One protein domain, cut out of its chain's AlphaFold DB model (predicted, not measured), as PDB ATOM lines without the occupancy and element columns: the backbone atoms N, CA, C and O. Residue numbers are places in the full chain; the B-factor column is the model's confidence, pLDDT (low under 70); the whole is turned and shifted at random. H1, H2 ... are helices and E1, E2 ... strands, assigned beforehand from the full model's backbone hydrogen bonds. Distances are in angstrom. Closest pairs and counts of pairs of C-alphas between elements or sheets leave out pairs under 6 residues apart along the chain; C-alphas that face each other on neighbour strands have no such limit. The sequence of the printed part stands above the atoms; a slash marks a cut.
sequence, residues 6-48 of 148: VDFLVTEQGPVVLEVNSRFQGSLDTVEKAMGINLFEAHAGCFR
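This is residues 6 to 48 of the 148 residues of the protein "ATP-grasp domain-containing protein" of bioreactor metagenome (UniProt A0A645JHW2). A long strand hairpin, E1 and E2, makes one end of a loose, elongated model, and two short helices, H1 and H2, make a corner at the other end. The 43 printed residues run E1, E2, H1, H2, mixed in class, with the two strands antiparallel. The radius of gyration of the C-alphas is 13.3 A, and the spans are 37 by 22 by 15 A.

E1, residues 6 to 11, begins at C-alpha 6 (-55.196, -44.622, 87.316) and is 15.6 A long. E2, residues 14 to 21, is 20.4 A long and bends by 58 degrees at residue 18. H1, residues 28 to 35, is 10.6 A long. H2, residues 39 to 46, is 10.7 A long and ends at C-alpha 46 (-51.753, -37.145, 103.765).

The hairpin E1 and E2 is antiparallel at 162 degrees, with N 9 and O 16 2.9 A apart, within hydrogen-bond range. H1 and H2 only just touch, with 3 pairs of C-alphas within 8 A, the closest those of Glu 32 and Leu 39 at 5.8 A, and are about perpendicular at 89 degrees. In H1 and H2 every O i to N i+4 pair is within hydrogen-bond range. E1 is apart from both helices, and E2 is apart from H2.

The C-alphas farthest apart, of Glu 12 and Arg 48, are 40.2 A apart. The printed part has no cut, no link is long, and no printed residue is under 70 in pLDDT.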
ATOM      1  N   VAL A   6     -55.458 -43.304  87.905       93.06
ATOM      2  CA  VAL A   6     -55.196 -44.622  87.316       93.06
ATOM      3  C   VAL A   6     -56.057 -44.775  86.074       93.06
ATOM      4  O   VAL A   6     -57.284 -44.747  86.177       93.06
ATOM      5  N   ASP A   7     -55.411 -45.000  84.936       93.94
ATOM      6  CA  ASP A   7     -56.084 -45.282  83.673       93.94
ATOM      7  C   ASP A   7     -56.054 -46.789  83.428       93.94
ATOM      8  O   ASP A   7     -55.015 -47.437  83.576       93.94
ATOM      9  N   PHE A   8     -57.202 -47.372  83.092       96.00
ATOM     10  CA  PHE A   8     -57.342 -48.811  82.894       96.00
ATOM     11  C   PHE A   8     -58.407 -49.137  81.843       96.00
ATOM     12  O   PHE A   8     -59.350 -48.376  81.632       96.00
ATOM     13  N   LEU A   9     -58.275 -50.301  81.207       97.31
ATOM     14  CA  LEU A   9     -59.291 -50.877  80.323       97.31
ATOM     15  C   LEU A   9     -60.060 -51.961  81.060       97.31
ATOM     16  O   LEU A   9     -59.458 -52.784  81.743       97.31
ATOM     17  N   VAL A  10     -61.376 -52.012  80.883       96.81
ATOM     18  CA  VAL A  10     -62.180 -53.152  81.335       96.81
ATOM     19  C   VAL A  10     -62.206 -54.191  80.217       96.81
ATOM     20  O   VAL A  10     -62.719 -53.919  79.135       96.81
ATOM     21  N   THR A  11     -61.636 -55.368  80.473       96.81
ATOM     22  CA  THR A  11     -61.607 -56.507  79.539       96.81
ATOM     23  C   THR A  11     -62.485 -57.649  80.052       96.81
ATOM     24  O   THR A  11     -62.935 -57.620  81.199       96.81
ATOM     25  N   GLU A  12     -62.691 -58.690  79.241       96.94
ATOM     26  CA  GLU A  12     -63.389 -59.909  79.681       96.94
ATOM     27  C   GLU A  12     -62.698 -60.584  80.880       96.94
ATOM     28  O   GLU A  12     -63.354 -61.218  81.702       96.94
ATOM     29  N   GLN A  13     -61.378 -60.425  81.007       96.62
ATOM     30  CA  GLN A  13     -60.569 -60.976  82.095       96.62
ATOM     31  C   GLN A  13     -60.475 -60.031  83.307       96.62
ATOM     32  O   GLN A  13     -59.848 -60.380  84.307       96.62
ATOM     33  N   GLY A  14     -61.097 -58.849  83.239       96.38
ATOM     34  CA  GLY A  14     -61.070 -57.827  84.285       96.38
ATOM     35  C   GLY A  14     -60.306 -56.555  83.892       96.38
ATOM     36  O   GLY A  14     -59.959 -56.364  82.721       96.38
ATOM     37  N   PRO A  15     -60.085 -55.634  84.848       97.06
ATOM     38  CA  PRO A  15     -59.412 -54.369  84.582       97.06
ATOM     39  C   PRO A  15     -57.909 -54.562  84.328       97.06
ATOM     40  O   PRO A  15     -57.214 -55.201  85.116       97.06
ATOM     41  N   VAL A  16     -57.398 -53.957  83.256       97.81
ATOM     42  CA  VAL A  16     -55.973 -53.903  82.904       97.81
ATOM     43  C   VAL A  16     -55.486 -52.469  83.069       97.81
ATOM     44  O   VAL A  16     -55.933 -51.582  82.345       97.81
ATOM     45  N   VAL A  17     -54.581 -52.242  84.026       97.12
ATOM     46  CA  VAL A  17     -53.983 -50.920  84.275       97.12
ATOM     47  C   VAL A  17     -53.053 -50.548  83.123       97.12
ATOM     48  O   VAL A  17     -52.176 -51.326  82.757       97.12
ATOM     49  N   LEU A  18     -53.249 -49.351  82.580       96.56
ATOM     50  CA  LEU A  18     -52.422 -48.760  81.535       96.56
ATOM     51  C   LEU A  18     -51.397 -47.789  82.125       96.56
ATOM     52  O   LEU A  18     -50.215 -47.864  81.798       96.56
ATOM     53  N   GLU A  19     -51.845 -46.897  83.009       95.19
ATOM     54  CA  GLU A  19     -51.022 -45.816  83.550       95.19
ATOM     55  C   GLU A  19     -51.383 -45.522  85.011       95.19
ATOM     56  O   GLU A  19     -52.548 -45.579  85.409       95.19
ATOM     57  N   VAL A  20     -50.369 -45.178  85.811       94.44
ATOM     58  CA  VAL A  20     -50.537 -44.665  87.176       94.44
ATOM     59  C   VAL A  20     -49.862 -43.303  87.271       94.44
ATOM     60  O   VAL A  20     -48.645 -43.181  87.135       94.44
ATOM     61  N   ASN A  21     -50.663 -42.282  87.547       92.56
ATOM     62  CA  ASN A  21     -50.255 -40.891  87.638       92.56
ATOM     63  C   ASN A  21     -50.200 -40.453  89.103       92.56
ATOM     64  O   ASN A  21     -51.238 -40.281  89.745       92.56
ATOM     65  N   SER A  22     -49.000 -40.194  89.629       89.69
ATOM     66  CA  SER A  22     -48.807 -39.691  90.998       89.69
ATOM     67  C   SER A  22     -49.069 -38.182  91.121       89.69
ATOM     68  O   SER A  22     -48.242 -37.425  91.633       89.69
ATOM     69  N   ARG A  23     -50.199 -37.731  90.575       88.38
ATOM     70  CA  ARG A  23     -50.671 -36.342  90.534       88.38
ATOM     71  C   ARG A  23     -52.196 -36.325  90.507       88.38
ATOM     72  O   ARG A  23     -52.824 -37.356  90.265       88.38
ATOM     73  N   PHE A  24     -52.782 -35.144  90.686       90.00
ATOM     74  CA  PHE A  24     -54.216 -34.974  90.489       90.00
ATOM     75  C   PHE A  24     -54.620 -35.323  89.053       90.00
ATOM     76  O   PHE A  24     -54.050 -34.835  88.073       90.00
ATOM     77  N   GLN A  25     -55.621 -36.189  88.963       89.50
ATOM     78  CA  GLN A  25     -56.354 -36.504  87.750       89.50
ATOM     79  C   GLN A  25     -57.126 -35.282  87.237       89.50
ATOM     80  O   GLN A  25     -57.579 -34.445  88.019       89.50
ATOM     81  N   GLY A  26     -57.334 -35.214  85.919       86.62
ATOM     82  CA  GLY A  26     -58.144 -34.162  85.286       86.62
ATOM     83  C   GLY A  26     -59.620 -34.167  85.709       86.62
ATOM     84  O   GLY A  26     -60.338 -33.225  85.411       86.62
ATOM     85  N   SER A  27     -60.053 -35.205  86.428       89.75
ATOM     86  CA  SER A  27     -61.389 -35.362  87.007       89.75
ATOM     87  C   SER A  27     -61.496 -34.889  88.465       89.75
ATOM     88  O   SER A  27     -62.473 -35.222  89.135       89.75
ATOM     89  N   LEU A  28     -60.505 -34.148  88.984       93.19
ATOM     90  CA  LEU A  28     -60.479 -33.621  90.360       93.19
ATOM     91  C   LEU A  28     -61.820 -32.989  90.775       93.19
ATOM     92  O   LEU A  28     -62.412 -33.396  91.770       93.19
ATOM     93  N   ASP A  29     -62.311 -32.062  89.963       93.56
ATOM     94  CA  ASP A  29     -63.591 -31.362  90.105       93.56
ATOM     95  C   ASP A  29     -64.802 -32.307  90.216       93.56
ATOM     96  O   ASP A  29     -65.640 -32.168  91.111       93.56
ATOM     97  N   THR A  30     -64.896 -33.303  89.336       95.69
ATOM     98  CA  THR A  30     -65.992 -34.282  89.340       95.69
ATOM     99  C   THR A  30     -65.910 -35.227  90.536       95.69
ATOM    100  O   THR A  30     -66.947 -35.564  91.106       95.69
ATOM    101  N   VAL A  31     -64.704 -35.603  90.974       95.19
ATOM    102  CA  VAL A  31     -64.498 -36.429  92.172       95.19
ATOM    103  C   VAL A  31     -64.900 -35.657  93.425       95.19
ATOM    104  O   VAL A  31     -65.680 -36.173  94.222       95.19
ATOM    105  N   GLU A  32     -64.433 -34.417  93.589       95.75
ATOM    106  CA  GLU A  32     -64.828 -33.560  94.713       95.75
ATOM    107  C   GLU A  32     -66.341 -33.373  94.758       95.75
ATOM    108  O   GLU A  32     -66.965 -33.535  95.810       95.75
ATOM    109  N   LYS A  33     -66.955 -33.111  93.599       96.62
ATOM    110  CA  LYS A  33     -68.398 -32.910  93.500       96.62
ATOM    111  C   LYS A  33     -69.192 -34.175  93.826       96.62
ATOM    112  O   LYS A  33     -70.177 -34.080  94.556       96.62
ATOM    113  N   ALA A  34     -68.779 -35.331  93.308       97.50
ATOM    114  CA  ALA A  34     -69.458 -36.608  93.526       97.50
ATOM    115  C   ALA A  34     -69.328 -37.102  94.968       97.50
ATOM    116  O   ALA A  34     -70.301 -37.575  95.546       97.50
ATOM    117  N   MET A  35     -68.148 -36.962  95.567       95.94
ATOM    118  CA  MET A  35     -67.860 -37.432  96.926       95.94
ATOM    119  C   MET A  35     -68.283 -36.413  97.999       95.94
ATOM    120  O   MET A  35     -68.484 -36.753  99.167       95.94
ATOM    121  N   GLY A  36     -68.439 -35.144  97.618       95.81
ATOM    122  CA  GLY A  36     -68.723 -34.048  98.536       95.81
ATOM    123  C   GLY A  36     -67.612 -33.876  99.569       95.81
ATOM    124  O   GLY A  36     -67.918 -33.788 100.760       95.81
ATOM    125  N   ILE A  37     -66.359 -33.884  99.103       95.12
ATOM    126  CA  ILE A  37     -65.142 -33.663  99.893       95.12
ATOM    127  C   ILE A  37     -64.256 -32.614  99.218       95.12
ATOM    128  O   ILE A  37     -64.358 -32.401  98.012       95.12
ATOM    129  N   ASN A  38     -63.341 -32.030  99.988       95.12
ATOM    130  CA  ASN A  38     -62.195 -31.299  99.459       95.12
ATOM    131  C   ASN A  38     -61.036 -32.292  99.250       95.12
ATOM    132  O   ASN A  38     -60.368 -32.701 100.203       95.12
ATOM    133  N   LEU A  39     -60.839 -32.744  98.011       94.56
ATOM    134  CA  LEU A  39     -59.830 -33.746  97.671       94.56
ATOM    135  C   LEU A  39     -58.424 -33.152  97.741       94.56
ATOM    136  O   LEU A  39     -57.486 -33.862  98.110       94.56
ATOM    137  N   PHE A  40     -58.270 -31.865  97.420       94.38
ATOM    138  CA  PHE A  40     -56.991 -31.178  97.570       94.38
ATOM    139  C   PHE A  40     -56.543 -31.141  99.037       94.38
ATOM    140  O   PHE A  40     -55.413 -31.514  99.349       94.38
ATOM    141  N   GLU A  41     -57.435 -30.755  99.947       95.31
ATOM    142  CA  GLU A  41     -57.168 -30.721 101.386       95.31
ATOM    143  C   GLU A  41     -56.856 -32.116 101.934       95.31
ATOM    144  O   GLU A  41     -55.860 -32.288 102.639       95.31
ATOM    145  N   ALA A  42     -57.631 -33.131 101.539       94.62
ATOM    146  CA  ALA A  42     -57.371 -34.521 101.906       94.62
ATOM    147  C   ALA A  42     -56.001 -35.012 101.400       94.62
ATOM    148  O   ALA A  42     -55.252 -35.665 102.129       94.62
ATOM    149  N   HIS A  43     -55.637 -34.667 100.160       94.44
ATOM    150  CA  HIS A  43     -54.325 -34.973  99.590       94.44
ATOM    151  C   HIS A  43     -53.204 -34.271 100.374       94.44
ATOM    152  O   HIS A  43     -52.204 -34.906 100.704       94.44
ATOM    153  N   ALA A  44     -53.368 -32.992 100.720       94.81
ATOM    154  CA  ALA A  44     -52.393 -32.237 101.506       94.81
ATOM    155  C   ALA A  44     -52.241 -32.785 102.940       94.81
ATOM    156  O   ALA A  44     -51.123 -32.870 103.451       94.81
ATOM    157  N   GLY A  45     -53.342 -33.200 103.574       95.62
ATOM    158  CA  GLY A  45     -53.349 -33.844 104.893       95.62
ATOM    159  C   GLY A  45     -52.534 -35.135 104.936       95.62
ATOM    160  O   GLY A  45     -51.799 -35.373 105.897       95.62
ATOM    161  N   CYS A  46     -52.526 -35.905 103.844       94.81
ATOM    162  CA  CYS A  46     -51.753 -37.145 103.765       94.81
ATOM    163  C   CYS A  46     -50.242 -36.935 103.987       94.81
ATOM    164  O   CYS A  46     -49.578 -37.836 104.499       94.81
ATOM    165  N   PHE A  47     -49.683 -35.763 103.661       94.25
ATOM    166  CA  PHE A  47     -48.267 -35.452 103.927       94.25
ATOM    167  C   PHE A  47     -47.959 -35.242 105.414       94.25
ATOM    168  O   PHE A  47     -46.802 -35.332 105.816       94.25
ATOM    169  N   ARG A  48     -48.984 -34.999 106.235       95.81
ATOM    170  CA  ARG A  48     -48.899 -34.931 107.700       95.81
ATOM    171  C   ARG A  48     -49.293 -36.246 108.381       95.81
ATOM    172  O   ARG A  48     -49.322 -36.311 109.603       95.81
TER     173      ARG A  48